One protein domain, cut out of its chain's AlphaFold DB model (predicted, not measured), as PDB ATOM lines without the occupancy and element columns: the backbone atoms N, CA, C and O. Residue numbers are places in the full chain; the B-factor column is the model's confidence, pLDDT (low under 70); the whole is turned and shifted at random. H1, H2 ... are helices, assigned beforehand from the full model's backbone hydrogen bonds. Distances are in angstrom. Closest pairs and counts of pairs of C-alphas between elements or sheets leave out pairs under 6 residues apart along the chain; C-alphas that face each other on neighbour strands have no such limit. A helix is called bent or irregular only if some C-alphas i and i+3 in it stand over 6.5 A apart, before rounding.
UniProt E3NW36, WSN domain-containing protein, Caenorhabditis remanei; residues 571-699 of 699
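Overview. This is residues 571 to 699 of the 699 residues of the protein "WSN domain-containing protein" of Caenorhabditis remanei (UniProt E3NW36). This is a long, slender rod of helices: H2 and H4 run nearly antiparallel along its length but overlap only in part, so that H4 lies in the middle and H2 towards one end. At that end H3 folds back on H2 and H6 packs on H3, while at the other end H5 folds back to H4 and H1 slants away from H4. The printed part has 129 residues with six named helices, H1 to H6 in chain order, and no named strand; the class is all helix. It is only just loose, close to extended, with a radius of gyration of the C-alphas of 20.6 A, and it spans 73 by 30 by 18 A.

Along the chain. The longest helices by residues are H1, residues 571 to 591, 32.2 A from first to last C-alpha, and H2, residues 593 to 613, 31.8 A. C-alpha 571 is at (182.034, 135.039, 186.974). H3 is residues 617 to 626, 14.2 A, and H4 is residues 629 to 648, 28.0 A, with C-alpha 629 at (156.363, 150.127, 159.621). H5 is residues 658 to 670, 21.9 A, and H6 is residues 678 to 689, 16.3 A, ending with C-alpha 689 at (147.003, 136.357, 153.003). H1 is irregular, with C-alphas 571 and 574 7.4 A apart, and H5 only just so, with C-alphas 661 and 664 6.8 A apart.

Arrangement. H4 is the hub, touching three helices. It touches H2 at a shallow tilt of 7 degrees, opposite ways; their closest C-alphas, of Gly 603 and His 629, are 6.2 A apart. With residues 640 to 644 alone it touches H1, closest at the C-alphas of Ile 590 and Ile 640, 6.0 A apart, at a steep tilt of 68 degrees, only just short of about perpendicular. H4 and H5 form a helical hairpin at 21 degrees, with the closest C-alphas, of Phe 646 and Gly 667, 6.5 A apart. H2 and H3 form another at 17 degrees, with the C-alphas of Ile 613 and Gly 619 closest at 5.0 A. H3 touches H6 at a steep tilt of 39 degrees, closest at the C-alphas of Trp 626 and Lys 681, 4.8 A apart. H1 and H5 are near each other; H4 and H6 are apart. Every O i to N i+4 pair is within hydrogen-bond range in H3, H4 and H6, against 16 of 17 in H1, 10 of 17 in H2 and 1 of 9 in H5, where 9 of 10 O i to N i+3 pairs are.

Size, cuts and confidence. The two farthest C-alphas, of Thr 656 and Lys 697, are 73.3 A apart. The printed part has no cut, and no link is long. Mean pLDDT of the printed part is 75.3; residues 611 to 615, 657 and 688 to 699 are under 70.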
ATOM      1  N   ALA A 571     182.847 133.822 186.905       70.38
ATOM      2  CA  ALA A 571     182.034 135.039 186.974       70.38
ATOM      3  C   ALA A 571     181.824 135.715 185.606       70.38
ATOM      4  O   ALA A 571     180.815 136.388 185.404       70.38
ATOM      5  N   TYR A 572     182.764 135.552 184.666       71.19
ATOM      6  CA  TYR A 572     182.754 136.283 183.390       71.19
ATOM      7  C   TYR A 572     182.408 135.442 182.153       71.19
ATOM      8  O   TYR A 572     182.063 136.026 181.127       71.19
ATOM      9  N   SER A 573     182.483 134.108 182.222       71.50
ATOM     10  CA  SER A 573     182.242 133.213 181.070       71.50
ATOM     11  C   SER A 573     180.898 133.460 180.389       71.50
ATOM     12  O   SER A 573     180.863 133.621 179.171       71.50
ATOM     13  N   GLU A 574     179.819 133.581 181.164       71.25
ATOM     14  CA  GLU A 574     178.483 133.855 180.627       71.25
ATOM     15  C   GLU A 574     178.422 135.217 179.926       71.25
ATOM     16  O   GLU A 574     177.953 135.312 178.796       71.25
ATOM     17  N   ASN A 575     178.964 136.272 180.540       74.50
ATOM     18  CA  ASN A 575     178.945 137.615 179.954       74.50
ATOM     19  C   ASN A 575     179.761 137.692 178.655       74.50
ATOM     20  O   ASN A 575     179.323 138.310 177.684       74.50
ATOM     21  N   ILE A 576     180.933 137.050 178.611       74.31
ATOM     22  CA  ILE A 576     181.772 136.979 177.404       74.31
ATOM     23  C   ILE A 576     181.060 136.181 176.308       74.31
ATOM     24  O   ILE A 576     181.056 136.592 175.148       74.31
ATOM     25  N   PHE A 577     180.409 135.080 176.677       74.81
ATOM     26  CA  PHE A 577     179.624 134.282 175.746       74.81
ATOM     27  C   PHE A 577     178.433 135.068 175.170       74.81
ATOM     28  O   PHE A 577     178.258 135.112 173.952       74.81
ATOM     29  N   GLN A 578     177.646 135.749 176.012       75.12
ATOM     30  CA  GLN A 578     176.543 136.605 175.557       75.12
ATOM     31  C   GLN A 578     177.047 137.734 174.653       75.12
ATOM     32  O   GLN A 578     176.435 138.026 173.630       75.12
ATOM     33  N   THR A 579     178.210 138.309 174.964       79.31
ATOM     34  CA  THR A 579     178.857 139.316 174.112       79.31
ATOM     35  C   THR A 579     179.166 138.763 172.719       79.31
ATOM     36  O   THR A 579     178.805 139.382 171.719       79.31
ATOM     37  N   LEU A 580     179.777 137.574 172.626       79.94
ATOM     38  CA  LEU A 580     180.025 136.904 171.345       79.94
ATOM     39  C   LEU A 580     178.721 136.641 170.584       79.94
ATOM     40  O   LEU A 580     178.669 136.827 169.367       79.94
ATOM     41  N   LYS A 581     177.675 136.202 171.287       78.12
ATOM     42  CA  LYS A 581     176.360 135.953 170.696       78.12
ATOM     43  C   LYS A 581     175.788 137.229 170.075       78.12
ATOM     44  O   LYS A 581     175.454 137.209 168.894       78.12
ATOM     45  N   TYR A 582     175.757 138.335 170.817       79.19
ATOM     46  CA  TYR A 582     175.278 139.621 170.307       79.19
ATOM     47  C   TYR A 582     176.107 140.128 169.126       79.19
ATOM     48  O   TYR A 582     175.551 140.622 168.151       79.19
ATOM     49  N   LEU A 583     177.430 139.954 169.159       80.00
ATOM     50  CA  LEU A 583     178.303 140.303 168.038       80.00
ATOM     51  C   LEU A 583     177.996 139.486 166.772       80.00
ATOM     52  O   LEU A 583     177.945 140.045 165.674       80.00
ATOM     53  N   ARG A 584     177.758 138.175 166.915       82.19
ATOM     54  CA  ARG A 584     177.343 137.303 165.804       82.19
ATOM     55  C   ARG A 584     175.972 137.688 165.267       82.19
ATOM     56  O   ARG A 584     175.806 137.755 164.057       82.19
ATOM     57  N   GLU A 585     175.007 137.957 166.142       79.75
ATOM     58  CA  GLU A 585     173.671 138.419 165.752       79.75
ATOM     59  C   GLU A 585     173.740 139.759 165.004       79.75
ATOM     60  O   GLU A 585     173.131 139.898 163.944       79.75
ATOM     61  N   ALA A 586     174.559 140.697 165.480       81.62
ATOM     62  CA  ALA A 586     174.804 141.979 164.826       81.62
ATOM     63  C   ALA A 586     175.467 141.814 163.443       81.62
ATOM     64  O   ALA A 586     175.073 142.472 162.479       81.62
ATOM     65  N   ASN A 587     176.434 140.899 163.311       81.25
ATOM     66  CA  ASN A 587     177.054 140.580 162.020       81.25
ATOM     67  C   ASN A 587     176.051 139.933 161.049       81.25
ATOM     68  O   ASN A 587     175.945 140.363 159.903       81.25
ATOM     69  N   SER A 588     175.261 138.961 161.516       80.50
ATOM     70  CA  SER A 588     174.178 138.353 160.731       80.50
ATOM     71  C   SER A 588     173.163 139.400 160.261       80.50
ATOM     72  O   SER A 588     172.674 139.329 159.136       80.50
ATOM     73  N   LEU A 589     172.862 140.406 161.088       79.88
ATOM     74  CA  LEU A 589     171.963 141.491 160.709       79.88
ATOM     75  C   LEU A 589     172.532 142.350 159.563       79.88
ATOM     76  O   LEU A 589     171.786 142.722 158.656       79.88
ATOM     77  N   ILE A 590     173.847 142.609 159.540       81.12
ATOM     78  CA  ILE A 590     174.510 143.263 158.396       81.12
ATOM     79  C   ILE A 590     174.395 142.405 157.132       81.12
ATOM     80  O   ILE A 590     174.092 142.933 156.061       81.12
ATOM     81  N   GLU A 591     174.625 141.094 157.236       79.94
ATOM     82  CA  GLU A 591     174.542 140.171 156.094       79.94
ATOM     83  C   GLU A 591     173.131 140.134 155.486       79.94
ATOM     84  O   GLU A 591     172.970 140.029 154.268       79.94
ATOM     85  N   LEU A 592     172.102 140.313 156.317       77.94
ATOM     86  CA  LEU A 592     170.704 140.375 155.894       77.94
ATOM     87  C   LEU A 592     170.296 141.715 155.263       77.94
ATOM     88  O   LEU A 592     169.175 141.819 154.765       77.94
ATOM     89  N   ARG A 593     171.180 142.722 155.205       79.62
ATOM     90  CA  ARG A 593     170.864 144.067 154.691       79.62
ATOM     91  C   ARG A 593     170.236 144.065 153.298       79.62
ATOM     92  O   ARG A 593     169.314 144.832 153.046       79.62
ATOM     93  N   ALA A 594     170.701 143.203 152.394       73.94
ATOM     94  CA  ALA A 594     170.130 143.112 151.049       73.94
ATOM     95  C   ALA A 594     168.645 142.695 151.073       73.94
ATOM     96  O   ALA A 594     167.845 143.203 150.286       73.94
ATOM     97  N   SER A 595     168.266 141.824 152.011       76.50
ATOM     98  CA  SER A 595     166.898 141.321 152.184       76.50
ATOM     99  C   SER A 595     165.956 142.337 152.842       76.50
ATOM    100  O   SER A 595     164.742 142.223 152.686       76.50
ATOM    101  N   ILE A 596     166.488 143.341 153.548       77.62
ATOM    102  CA  ILE A 596     165.686 144.363 154.246       77.62
ATOM    103  C   ILE A 596     164.946 145.268 153.266       77.62
ATOM    104  O   ILE A 596     163.797 145.606 153.521       77.62
ATOM    105  N   SER A 597     165.519 145.532 152.089       73.62
ATOM    106  CA  SER A 597     164.822 146.256 151.013       73.62
ATOM    107  C   SER A 597     163.481 145.611 150.619       73.62
ATOM    108  O   SER A 597     162.511 146.297 150.298       73.62
ATOM    109  N   GLY A 598     163.389 144.278 150.703       76.88
ATOM    110  CA  GLY A 598     162.140 143.547 150.506       76.88
ATOM    111  C   GLY A 598     161.124 143.820 151.619       76.88
ATOM    112  O   GLY A 598     159.950 144.032 151.325       76.88
ATOM    113  N   LEU A 599     161.568 143.877 152.878       77.75
ATOM    114  CA  LEU A 599     160.714 144.213 154.025       77.75
ATOM    115  C   LEU A 599     160.215 145.660 153.960       77.75
ATOM    116  O   LEU A 599     159.035 145.902 154.205       77.75
ATOM    117  N   GLU A 600     161.070 146.603 153.569       81.50
ATOM    118  CA  GLU A 600     160.697 148.004 153.340       81.50
ATOM    119  C   GLU A 600     159.585 148.105 152.287       81.50
ATOM    120  O   GLU A 600     158.554 148.737 152.517       81.50
ATOM    121  N   SER A 601     159.737 147.389 151.167       78.25
ATOM    122  CA  SER A 601     158.777 147.427 150.056       78.25
ATOM    123  C   SER A 601     157.387 146.859 150.387       78.25
ATOM    124  O   SER A 601     156.400 147.220 149.746       78.25
ATOM    125  N   ILE A 602     157.279 145.988 151.397       79.62
ATOM    126  CA  ILE A 602     155.997 145.394 151.810       79.62
ATOM    127  C   ILE A 602     155.100 146.423 152.509       79.62
ATOM    128  O   ILE A 602     153.877 146.299 152.422       79.62
ATOM    129  N   GLY A 603     155.681 147.460 153.127       80.12
ATOM    130  CA  GLY A 603     154.945 148.513 153.835       80.12
ATOM    131  C   GLY A 603     153.817 149.106 153.004       80.12
ATOM    132  O   GLY A 603     152.653 149.048 153.401       80.12
ATOM    133  N   SER A 604     154.136 149.556 151.789       78.00
ATOM    134  CA  SER A 604     153.144 150.145 150.886       78.00
ATOM    135  C   SER A 604     152.042 149.170 150.467       78.00
ATOM    136  O   SER A 604     150.905 149.591 150.267       78.00
ATOM    137  N   SER A 605     152.354 147.877 150.342       77.75
ATOM    138  CA  SER A 605     151.382 146.852 149.942       77.75
ATOM    139  C   SER A 605     150.389 146.562 151.066       77.75
ATOM    140  O   SER A 605     149.186 146.516 150.827       77.75
ATOM    141  N   VAL A 606     150.876 146.430 152.306       78.38
ATOM    142  CA  VAL A 606     150.018 146.229 153.484       78.38
ATOM    143  C   VAL A 606     149.156 147.462 153.744       78.38
ATOM    144  O   VAL A 606     147.960 147.333 153.999       78.38
ATOM    145  N   GLU A 607     149.716 148.665 153.622       77.12
ATOM    146  CA  GLU A 607     148.953 149.910 153.751       77.12
ATOM    147  C   GLU A 607     147.886 150.072 152.664       77.12
ATOM    148  O   GLU A 607     146.799 150.578 152.939       77.12
ATOM    149  N   MET A 608     148.170 149.653 151.429       75.69
ATOM    150  CA  MET A 608     147.199 149.696 150.334       75.69
ATOM    151  C   MET A 608     146.032 148.743 150.599       75.69
ATOM    152  O   MET A 608     144.882 149.180 150.583       75.69
ATOM    153  N   GLU A 609     146.326 147.486 150.931       71.81
ATOM    154  CA  GLU A 609     145.307 146.466 151.194       71.81
ATOM    155  C   GLU A 609     144.452 146.831 152.420       71.81
ATOM    156  O   GLU A 609     143.224 146.744 152.408       71.81
ATOM    157  N   THR A 610     145.087 147.340 153.480       71.31
ATOM    158  CA  THR A 610     144.382 147.774 154.696       71.31
ATOM    159  C   THR A 610     143.568 149.049 154.501       71.31
ATOM    160  O   THR A 610     142.561 149.210 155.187       71.31
ATOM    161  N   ARG A 611     143.907 149.940 153.554       69.75
ATOM    162  CA  ARG A 611     143.056 151.101 153.214       69.75
ATOM    163  C   ARG A 611     141.708 150.681 152.633       69.75
ATOM    164  O   ARG A 611     140.712 151.350 152.914       69.75
ATOM    165  N   GLU A 612     141.655 149.587 151.874       67.00
ATOM    166  CA  GLU A 612     140.404 149.086 151.286       67.00
ATOM    167  C   GLU A 612     139.451 148.520 152.353       67.00
ATOM    168  O   GLU A 612     138.240 148.750 152.296       67.00
ATOM    169  N   ILE A 613     139.993 147.871 153.390       66.62
ATOM    170  CA  ILE A 613     139.221 147.248 154.483       66.62
ATOM    171  C   ILE A 613     139.196 148.059 155.790       66.62
ATOM    172  O   ILE A 613     138.492 147.695 156.731       66.62
ATOM    173  N   GLY A 614     139.917 149.180 155.869       59.06
ATOM    174  CA  GLY A 614     140.220 149.924 157.105       59.06
ATOM    175  C   GLY A 614     139.020 150.537 157.833       59.06
ATOM    176  O   GLY A 614     139.139 151.008 158.964       59.06
ATOM    177  N   LYS A 615     137.834 150.518 157.213       61.31
ATOM    178  CA  LYS A 615     136.567 150.913 157.854       61.31
ATOM    179  C   LYS A 615     135.918 149.783 158.663       61.31
ATOM    180  O   LYS A 615     135.046 150.070 159.480       61.31
ATOM    181  N   LEU A 616     136.322 148.535 158.437       71.12
ATOM    182  CA  LEU A 616     135.853 147.350 159.153       71.12
ATOM    183  C   LEU A 616     136.697 147.113 160.412       71.12
ATOM    184  O   LEU A 616     137.845 147.553 160.499       71.12
ATOM    185  N   ASP A 617     136.135 146.399 161.387       73.94
ATOM    186  CA  ASP A 617     136.836 146.086 162.640       73.94
ATOM    187  C   ASP A 617     138.093 145.233 162.401       73.94
ATOM    188  O   ASP A 617     139.109 145.438 163.067       73.94
ATOM    189  N   ASP A 618     138.065 144.358 161.390       71.75
ATOM    190  CA  ASP A 618     139.229 143.580 160.954       71.75
ATOM    191  C   ASP A 618     140.343 144.475 160.399       71.75
ATOM    192  O   ASP A 618     141.494 144.344 160.805       71.75
ATOM    193  N   GLY A 619     140.008 145.465 159.562       73.50
ATOM    194  CA  GLY A 619     140.987 146.423 159.039       73.50
ATOM    195  C   GLY A 619     141.654 147.246 160.145       73.50
ATOM    196  O   GLY A 619     142.870 147.431 160.133       73.50
ATOM    197  N   LYS A 620     140.892 147.669 161.163       79.75
ATOM    198  CA  LYS A 620     141.446 148.370 162.337       79.75
ATOM    199  C   LYS A 620     142.362 147.478 163.179       79.75
ATOM    200  O   LYS A 620     143.367 147.968 163.693       79.75
ATOM    201  N   ARG A 621     142.023 146.192 163.343       82.31
ATOM    202  CA  ARG A 621     142.863 145.217 164.058       82.31
ATOM    203  C   ARG A 621     144.184 144.991 163.320       82.31
ATOM    204  O   ARG A 621     145.229 145.131 163.950       82.31
ATOM    205  N   ILE A 622     144.126 144.747 162.009       81.44
ATOM    206  CA  ILE A 622     145.305 144.526 161.161       81.44
ATOM    207  C   ILE A 622     146.212 145.762 161.175       81.44
ATOM    208  O   ILE A 622     147.411 145.627 161.389       81.44
ATOM    209  N   MET A 623     145.665 146.980 161.055       83.00
ATOM    210  CA  MET A 623     146.462 148.215 161.166       83.00
ATOM    211  C   MET A 623     147.140 148.360 162.534       83.00
ATOM    212  O   MET A 623     148.274 148.825 162.621       83.00
ATOM    213  N   LYS A 624     146.461 147.957 163.613       86.12
ATOM    214  CA  LYS A 624     147.029 148.000 164.963       86.12
ATOM    215  C   LYS A 624     148.183 147.003 165.132       86.12
ATOM    216  O   LYS A 624     149.186 147.379 165.723       86.12
ATOM    217  N   GLN A 625     148.036 145.775 164.629       85.69
ATOM    218  CA  GLN A 625     149.095 144.753 164.625       85.69
ATOM    219  C   GLN A 625     150.257 145.135 163.695       85.69
ATOM    220  O   GLN A 625     151.412 144.838 163.989       85.69
ATOM    221  N   TRP A 626     149.957 145.801 162.575       88.62
ATOM    222  CA  TRP A 626     150.959 146.270 161.620       88.62
ATOM    223  C   TRP A 626     151.824 147.394 162.193       88.62
ATOM    224  O   TRP A 626     153.041 147.382 162.004       88.62
ATOM    225  N   GLY A 627     151.222 148.332 162.926       88.62
ATOM    226  CA  GLY A 627     151.941 149.424 163.576       88.62
ATOM    227  C   GLY A 627     152.600 150.395 162.591       88.62
ATOM    228  O   GLY A 627     152.146 150.567 161.461       88.62
ATOM    229  N   ASP A 628     153.668 151.051 163.046       89.25
ATOM    230  CA  ASP A 628     154.416 152.052 162.281       89.25
ATOM    231  C   ASP A 628     155.609 151.393 161.576       89.25
ATOM    232  O   ASP A 628     156.710 151.292 162.115       89.25
ATOM    233  N   HIS A 629     155.354 150.864 160.379       88.56
ATOM    234  CA  HIS A 629     156.363 150.127 159.621       88.56
ATOM    235  C   HIS A 629     157.524 150.996 159.151       88.56
ATOM    236  O   HIS A 629     158.652 150.518 159.163       88.56
ATOM    237  N   GLU A 630     157.273 152.252 158.784       88.06
ATOM    238  CA  GLU A 630     158.329 153.187 158.383       88.06
ATOM    239  C   GLU A 630     159.297 153.417 159.546       88.06
ATOM    240  O   GLU A 630     160.493 153.171 159.408       88.06
ATOM    241  N   LYS A 631     158.768 153.729 160.735       89.94
ATOM    242  CA  LYS A 631     159.583 153.877 161.942       89.94
ATOM    243  C   LYS A 631     160.350 152.605 162.305       89.94
ATOM    244  O   LYS A 631     161.500 152.691 162.731       89.94
ATOM    245  N   ASP A 632     159.732 151.432 162.172       88.00
ATOM    246  CA  ASP A 632     160.403 150.160 162.463       88.00
ATOM    247  C   ASP A 632     161.560 149.890 161.484       88.00
ATOM    248  O   ASP A 632     162.619 149.413 161.900       88.00
ATOM    249  N   MET A 633     161.386 150.217 160.196       87.75
ATOM    250  CA  MET A 633     162.452 150.111 159.193       87.75
ATOM    251  C   MET A 633     163.552 151.152 159.421       87.75
ATOM    252  O   MET A 633     164.728 150.815 159.295       87.75
ATOM    253  N   ASP A 634     163.204 152.374 159.824       88.75
ATOM    254  CA  ASP A 634     164.175 153.411 160.187       88.75
ATOM    255  C   ASP A 634     165.034 152.978 161.378       88.75
ATOM    256  O   ASP A 634     166.260 153.031 161.304       88.75
ATOM    257  N   GLN A 635     164.418 152.456 162.446       89.12
ATOM    258  CA  GLN A 635     165.143 151.917 163.601       89.12
ATOM    259  C   GLN A 635     166.068 150.757 163.213       89.12
ATOM    260  O   GLN A 635     167.204 150.682 163.684       89.12
ATOM    261  N   LEU A 636     165.599 149.858 162.344       87.31
ATOM    262  CA  LEU A 636     166.392 148.734 161.853       87.31
ATOM    263  C   LEU A 636     167.588 149.205 161.007       87.31
ATOM    264  O   LEU A 636     168.702 148.706 161.173       87.31
ATOM    265  N   ASN A 637     167.374 150.184 160.128       87.12
ATOM    266  CA  ASN A 637     168.419 150.781 159.299       87.12
ATOM    267  C   ASN A 637     169.434 151.575 160.123       87.12
ATOM    268  O   ASN A 637     170.636 151.492 159.853       87.12
ATOM    269  N   ASP A 638     168.974 152.302 161.138       88.00
ATOM    270  CA  ASP A 638     169.825 152.987 162.105       88.00
ATOM    271  C   ASP A 638     170.693 151.978 162.862       88.00
ATOM    272  O   ASP A 638     171.912 152.138 162.897       88.00
ATOM    273  N   ALA A 639     170.111 150.884 163.368       86.69
ATOM    274  CA  ALA A 639     170.866 149.814 164.017       86.69
ATOM    275  C   ALA A 639     171.937 149.224 163.095       86.69
ATOM    276  O   ALA A 639     173.100 149.112 163.479       86.69
ATOM    277  N   ILE A 640     171.590 148.918 161.844       86.19
ATOM    278  CA  ILE A 640     172.549 148.405 160.855       86.19
ATOM    279  C   ILE A 640     173.652 149.413 160.561       86.19
ATOM    280  O   ILE A 640     174.806 149.018 160.378       86.19
ATOM    281  N   ARG A 641     173.324 150.707 160.495       87.12
ATOM    282  CA  ARG A 641     174.309 151.768 160.295       87.12
ATOM    283  C   ARG A 641     175.281 151.831 161.468       87.12
ATOM    284  O   ARG A 641     176.481 151.814 161.214       87.12
ATOM    285  N   GLU A 642     174.797 151.849 162.706       85.75
ATOM    286  CA  GLU A 642     175.649 151.900 163.902       85.75
ATOM    287  C   GLU A 642     176.516 150.640 164.049       85.75
ATOM    288  O   GLU A 642     177.718 150.736 164.303       85.75
ATOM    289  N   ILE A 643     175.959 149.452 163.788       85.00
ATOM    290  CA  ILE A 643     176.731 148.199 163.783       85.00
ATOM    291  C   ILE A 643     177.798 148.236 162.678       85.00
ATOM    292  O   ILE A 643     178.938 147.820 162.893       85.00
ATOM    293  N   LYS A 644     177.464 148.754 161.491       84.88
ATOM    294  CA  LYS A 644     178.434 148.892 160.401       84.88
ATOM    295  C   LYS A 644     179.550 149.873 160.764       84.88
ATOM    296  O   LYS A 644     180.709 149.544 160.553       84.88
ATOM    297  N   ILE A 645     179.215 151.029 161.338       83.56
ATOM    298  CA  ILE A 645     180.182 152.007 161.859       83.56
ATOM    299  C   ILE A 645     181.130 151.313 162.838       83.56
ATOM    300  O   ILE A 645     182.344 151.415 162.689       83.56
ATOM    301  N   PHE A 646     180.597 150.543 163.786       85.19
ATOM    302  CA  PHE A 646     181.414 149.777 164.722       85.19
ATOM    303  C   PHE A 646     182.440 148.878 164.017       85.19
ATOM    304  O   PHE A 646     183.617 148.940 164.370       85.19
ATOM    305  N   TYR A 647     182.036 148.098 163.007       81.00
ATOM    306  CA  TYR A 647     182.966 147.238 162.263       81.00
ATOM    307  C   TYR A 647     183.932 148.023 161.362       81.00
ATOM    308  O   TYR A 647     185.104 147.661 161.285       81.00
ATOM    309  N   ASP A 648     183.486 149.112 160.730       79.19
ATOM    310  CA  ASP A 648     184.312 149.966 159.863       79.19
ATOM    311  C   ASP A 648     185.414 150.697 160.664       79.19
ATOM    312  O   ASP A 648     186.516 150.920 160.157       79.19
ATOM    313  N   PHE A 649     185.147 151.042 161.930       74.44
ATOM    314  CA  PHE A 649     186.107 151.683 162.841       74.44
ATOM    315  C   PHE A 649     186.851 150.699 163.751       74.44
ATOM    316  O   PHE A 649     187.660 151.114 164.591       74.44
ATOM    317  N   LEU A 650     186.622 149.396 163.583       78.19
ATOM    318  CA  LEU A 650     187.257 148.367 164.387       78.19
ATOM    319  C   LEU A 650     188.744 148.264 164.031       78.19
ATOM    320  O   LEU A 650     189.134 147.672 163.027       78.19
ATOM    321  N   ASN A 651     189.605 148.837 164.874       71.06
ATOM    322  CA  ASN A 651     191.051 148.785 164.687       71.06
ATOM    323  C   ASN A 651     191.737 147.945 165.768       71.06
ATOM    324  O   ASN A 651     192.105 148.442 166.830       71.06
ATOM    325  N   ILE A 652     191.966 146.675 165.443       72.56
ATOM    326  CA  ILE A 652     192.682 145.712 166.295       72.56
ATOM    327  C   ILE A 652     194.144 145.505 165.900       72.56
ATOM    328  O   ILE A 652     194.867 144.790 166.586       72.56
ATOM    329  N   SER A 653     194.611 146.163 164.835       70.50
ATOM    330  CA  SER A 653     195.969 145.977 164.293       70.50
ATOM    331  C   SER A 653     197.090 146.352 165.271       70.50
ATOM    332  O   SER A 653     198.233 145.940 165.092       70.50
ATOM    333  N   LYS A 654     196.766 147.141 166.303       70.88
ATOM    334  CA  LYS A 654     197.699 147.601 167.339       70.88
ATOM    335  C   LYS A 654     197.531 146.885 168.677       70.88
ATOM    336  O   LYS A 654     198.297 147.173 169.590       70.88
ATOM    337  N   ALA A 655     196.536 146.008 168.815       73.31
ATOM    338  CA  ALA A 655     196.345 145.256 170.045       73.31
ATOM    339  C   ALA A 655     197.486 144.242 170.192       73.31
ATOM    340  O   ALA A 655     197.752 143.457 169.285       73.31
ATOM    341  N   THR A 656     198.163 144.278 171.332       71.44
ATOM    342  CA  THR A 656     199.253 143.354 171.681       71.44
ATOM    343  C   THR A 656     198.876 142.427 172.831       71.44
ATOM    344  O   THR A 656     199.585 141.463 173.111       71.44
ATOM    345  N   THR A 657     197.742 142.694 173.486       69.19
ATOM    346  CA  THR A 657     197.206 141.900 174.593       69.19
ATOM    347  C   THR A 657     195.715 141.601 174.411       69.19
ATOM    348  O   THR A 657     194.984 142.345 173.756       69.19
ATOM    349  N   ILE A 658     195.228 140.536 175.061       70.31
ATOM    350  CA  ILE A 658     193.795 140.175 175.079       70.31
ATOM    351  C   ILE A 658     192.938 141.302 175.687       70.31
ATOM    352  O   ILE A 658     191.820 141.535 175.236       70.31
ATOM    353  N   ALA A 659     193.458 142.024 176.684       70.00
ATOM    354  CA  ALA A 659     192.743 143.133 177.314       70.00
ATOM    355  C   ALA A 659     192.533 144.306 176.341       70.00
ATOM    356  O   ALA A 659     191.426 144.825 176.236       70.00
ATOM    357  N   GLU A 660     193.567 144.674 175.578       71.56
ATOM    358  CA  GLU A 660     193.470 145.689 174.519       71.56
ATOM    359  C   GLU A 660     192.496 145.263 173.414       71.56
ATOM    360  O   GLU A 660     191.761 146.092 172.883       71.56
ATOM    361  N   TYR A 661     192.432 143.961 173.125       73.69
ATOM    362  CA  TYR A 661     191.488 143.386 172.167       73.69
ATOM    363  C   TYR A 661     190.021 143.492 172.616       73.69
ATOM    364  O   TYR A 661     189.119 143.492 171.782       73.69
ATOM    365  N   GLY A 662     189.771 143.587 173.926       70.75
ATOM    366  CA  GLY A 662     188.432 143.737 174.494       70.75
ATOM    367  C   GLY A 662     187.906 145.175 174.495       70.75
ATOM    368  O   GLY A 662     186.701 145.372 174.602       70.75
ATOM    369  N   VAL A 663     188.767 146.189 174.347       75.69
ATOM    370  CA  VAL A 663     188.361 147.609 174.390       75.69
ATOM    371  C   VAL A 663     187.314 147.966 173.324       75.69
ATOM    372  O   VAL A 663     186.333 148.621 173.682       75.69
ATOM    373  N   PRO A 664     187.441 147.523 172.053       77.44
ATOM    374  CA  PRO A 664     186.445 147.819 171.029       77.44
ATOM    375  C   PRO A 664     185.032 147.359 171.398       77.44
ATOM    376  O   PRO A 664     184.082 148.039 171.035       77.44
ATOM    377  N   ILE A 665     184.877 146.278 172.176       76.50
ATOM    378  CA  ILE A 665     183.573 145.708 172.574       76.50
ATOM    379  C   ILE A 665     182.683 146.746 173.272       76.50
ATOM    380  O   ILE A 665     181.466 146.707 173.111       76.50
ATOM    381  N   LEU A 666     183.261 147.719 173.987       75.50
ATOM    382  CA  LEU A 666     182.493 148.802 174.616       75.50
ATOM    383  C   LEU A 666     181.685 149.627 173.602       75.50
ATOM    384  O   LEU A 666     180.660 150.194 173.966       75.50
ATOM    385  N   GLY A 667     182.093 149.645 172.330       74.75
ATOM    386  CA  GLY A 667     181.339 150.261 171.241       74.75
ATOM    387  C   GLY A 667     179.956 149.641 171.014       74.75
ATOM    388  O   GLY A 667     179.070 150.328 170.517       74.75
ATOM    389  N   MET A 668     179.724 148.396 171.451       76.25
ATOM    390  CA  MET A 668     178.402 147.759 171.398       76.25
ATOM    391  C   MET A 668     177.367 148.458 172.285       76.25
ATOM    392  O   MET A 668     176.176 148.334 172.029       76.25
ATOM    393  N   LEU A 669     177.794 149.221 173.302       77.56
ATOM    394  CA  LEU A 669     176.887 150.027 174.132       77.56
ATOM    395  C   LEU A 669     176.164 151.117 173.328       77.56
ATOM    396  O   LEU A 669     175.195 151.694 173.815       77.56
ATOM    397  N   HIS A 670     176.643 151.414 172.119       81.25
ATOM    398  CA  HIS A 670     176.022 152.363 171.203       81.25
ATOM    399  C   HIS A 670     175.075 151.701 170.198       81.25
ATOM    400  O   HIS A 670     174.473 152.414 169.399       81.25
ATOM    401  N   PHE A 671     174.924 150.371 170.216       82.88
ATOM    402  CA  PHE A 671     173.948 149.706 169.357       82.88
ATOM    403  C   PHE A 671     172.539 150.086 169.819       82.88
ATOM    404  O   PHE A 671     172.209 149.873 170.987       82.88
ATOM    405  N   PRO A 672     171.710 150.670 168.940       82.31
ATOM    406  CA  PRO A 672     170.355 151.023 169.309       82.31
ATOM    407  C   PRO A 672     169.493 149.760 169.389       82.31
ATOM    408  O   PRO A 672     169.613 148.849 168.567       82.31
ATOM    409  N   ASP A 673     168.587 149.733 170.363       77.69
ATOM    410  CA  ASP A 673     167.562 148.697 170.443       77.69
ATOM    411  C   ASP A 673     166.539 148.877 169.312       77.69
ATOM    412  O   ASP A 673     166.028 149.976 169.083       77.69
ATOM    413  N   VAL A 674     166.195 147.781 168.633       79.94
ATOM    414  CA  VAL A 674     165.135 147.763 167.614       79.94
ATOM    415  C   VAL A 674     163.842 147.261 168.251       79.94
ATOM    416  O   VAL A 674     163.729 146.094 168.623       79.94
ATOM    417  N   GLY A 675     162.844 148.140 168.363       77.56
ATOM    418  CA  GLY A 675     161.576 147.878 169.052       77.56
ATOM    419  C   GLY A 675     160.485 147.228 168.194       77.56
ATOM    420  O   GLY A 675     159.304 147.415 168.481       77.56
ATOM    421  N   MET A 676     160.846 146.501 167.135       80.25
ATOM    422  CA  MET A 676     159.886 145.983 166.154       80.25
ATOM    423  C   MET A 676     159.141 144.737 166.666       80.25
ATOM    424  O   MET A 676     159.750 143.706 166.961       80.25
ATOM    425  N   ASN A 677     157.802 144.773 166.664       81.12
ATOM    426  CA  ASN A 677     156.968 143.606 166.983       81.12
ATOM    427  C   ASN A 677     156.758 142.705 165.753       81.12
ATOM    428  O   ASN A 677     155.711 142.707 165.104       81.12
ATOM    429  N   SER A 678     157.785 141.922 165.416       77.75
ATOM    430  CA  SER A 678     157.793 141.053 164.229       77.75
ATOM    431  C   SER A 678     156.687 139.993 164.230       77.75
ATOM    432  O   SER A 678     156.207 139.606 163.164       77.75
ATOM    433  N   ARG A 679     156.253 139.543 165.413       80.44
ATOM    434  CA  ARG A 679     155.178 138.558 165.552       80.44
ATOM    435  C   ARG A 679     153.840 139.138 165.114       80.44
ATOM    436  O   ARG A 679     153.202 138.559 164.242       80.44
ATOM    437  N   GLU A 680     153.450 140.281 165.674       82.38
ATOM    438  CA  GLU A 680     152.178 140.928 165.331       82.38
ATOM    439  C   GLU A 680     152.146 141.350 163.857       82.38
ATOM    440  O   GLU A 680     151.146 141.129 163.180       82.38
ATOM    441  N   LYS A 681     153.265 141.835 163.305       84.12
ATOM    442  CA  LYS A 681     153.367 142.126 161.864       84.12
ATOM    443  C   LYS A 681     153.225 140.882 160.987       84.12
ATOM    444  O   LYS A 681     152.575 140.936 159.944       84.12
ATOM    445  N   SER A 682     153.820 139.758 161.388       80.69
ATOM    446  CA  SER A 682     153.662 138.494 160.663       80.69
ATOM    447  C   SER A 682     152.225 137.975 160.734       80.69
ATOM    448  O   SER A 682     151.752 137.398 159.758       80.69
ATOM    449  N   GLU A 683     151.542 138.167 161.863       80.75
ATOM    450  CA  GLU A 683     150.120 137.845 162.024       80.75
ATOM    451  C   GLU A 683     149.260 138.744 161.124       80.75
ATOM    452  O   GLU A 683     148.433 138.222 160.384       80.75
ATOM    453  N   ALA A 684     149.530 140.054 161.068       80.38
ATOM    454  CA  ALA A 684     148.846 140.992 160.173       80.38
ATOM    455  C   ALA A 684     148.975 140.593 158.690       80.38
ATOM    456  O   ALA A 684     147.987 140.579 157.957       80.38
ATOM    457  N   ILE A 685     150.179 140.210 158.247       77.94
ATOM    458  CA  ILE A 685     150.399 139.683 156.891       77.94
ATOM    459  C   ILE A 685     149.645 138.361 156.697       77.94
ATOM    460  O   ILE A 685     149.028 138.156 155.653       77.94
ATOM    461  N   GLY A 686     149.671 137.466 157.688       76.56
ATOM    462  CA  GLY A 686     148.930 136.205 157.662       76.56
ATOM    463  C   GLY A 686     147.424 136.412 157.488       76.56
ATOM    464  O   GLY A 686     146.829 135.790 156.617       76.56
ATOM    465  N   GLU A 687     146.830 137.341 158.239       73.50
ATOM    466  CA  GLU A 687     145.407 137.691 158.153       73.50
ATOM    467  C   GLU A 687     145.030 138.270 156.774       73.50
ATOM    468  O   GLU A 687     143.962 137.957 156.240       73.50
ATOM    469  N   LEU A 688     145.916 139.059 156.155       69.62
ATOM    470  CA  LEU A 688     145.729 139.548 154.783       69.62
ATOM    471  C   LEU A 688     145.828 138.413 153.748       69.62
ATOM    472  O   LEU A 688     145.016 138.345 152.826       69.62
ATOM    473  N   LEU A 689     146.780 137.488 153.916       66.00
ATOM    474  CA  LEU A 689     147.003 136.357 153.003       66.00
ATOM    475  C   LEU A 689     145.944 135.249 153.119       66.00
ATOM    476  O   LEU A 689     145.651 134.583 152.126       66.00
ATOM    477  N   GLU A 690     145.372 135.031 154.305       62.81
ATOM    478  CA  GLU A 690     144.309 134.044 154.543       62.81
ATOM    479  C   GLU A 690     142.946 134.480 153.987       62.81
ATOM    480  O   GLU A 690     142.007 133.683 153.951       62.81
ATOM    481  N   GLY A 691     142.846 135.705 153.465       55.34
ATOM    482  CA  GLY A 691     141.673 136.145 152.730       55.34
ATOM    483  C   GLY A 691     140.492 136.478 153.636       55.34
ATOM    484  O   GLY A 691     139.392 135.964 153.439       55.34
ATOM    485  N   VAL A 692     140.657 137.483 154.505       47.22
ATOM    486  CA  VAL A 692     139.513 138.317 154.942       47.22
ATOM    487  C   VAL A 692     138.834 139.011 153.734       47.22
ATOM    488  O   VAL A 692     137.738 139.553 153.843       47.22
ATOM    489  N   ILE A 693     139.406 138.889 152.530       42.16
ATOM    490  CA  ILE A 693     138.823 139.309 151.252       42.16
ATOM    491  C   ILE A 693     138.495 138.082 150.378       42.16
ATOM    492  O   ILE A 693     139.030 137.876 149.294       42.16
ATOM    493  N   LEU A 694     137.555 137.257 150.841       35.66
ATOM    494  CA  LEU A 694     136.682 136.465 149.965       35.66
ATOM    495  C   LEU A 694     135.210 136.674 150.353       35.66
ATOM    496  O   LEU A 694     134.453 135.726 150.541       35.66
ATOM    497  N   ASP A 695     134.766 137.931 150.396       31.66
ATOM    498  CA  ASP A 695     133.391 138.232 149.989       31.66
ATOM    499  C   ASP A 695     133.394 139.436 149.034       31.66
ATOM    500  O   ASP A 695     133.441 140.583 149.481       31.66
ATOM    501  N   PRO A 696     133.315 139.223 147.707       30.58
ATOM    502  CA  PRO A 696     133.106 140.292 146.733       30.58
ATOM    503  C   PRO A 696     131.660 140.835 146.791       30.58
ATOM    504  O   PRO A 696     130.987 141.009 145.774       30.58
ATOM    505  N   LYS A 697     131.142 141.071 148.000       37.19
ATOM    506  CA  LYS A 697     129.826 141.650 148.279       37.19
ATOM    507  C   LYS A 697     129.895 142.652 149.424       37.19
ATOM    508  O   LYS A 697     129.205 142.494 150.428       37.19
ATOM    509  N   LYS A 698     130.683 143.709 149.249       34.28
ATOM    510  CA  LYS A 698     130.427 145.031 149.843       34.28
ATOM    511  C   LYS A 698     131.376 146.064 149.226       34.28
ATOM    512  O   LYS A 698     132.252 146.595 149.894       34.28
ATOM    513  N   ILE A 699     131.173 146.334 147.939       31.58
ATOM    514  CA  ILE A 699     131.410 147.652 147.337       31.58
ATOM    515  C   ILE A 699     130.113 148.032 146.638       31.58
ATOM    516  O   ILE A 699     129.559 147.142 145.946       31.58
TER     517      ILE A 699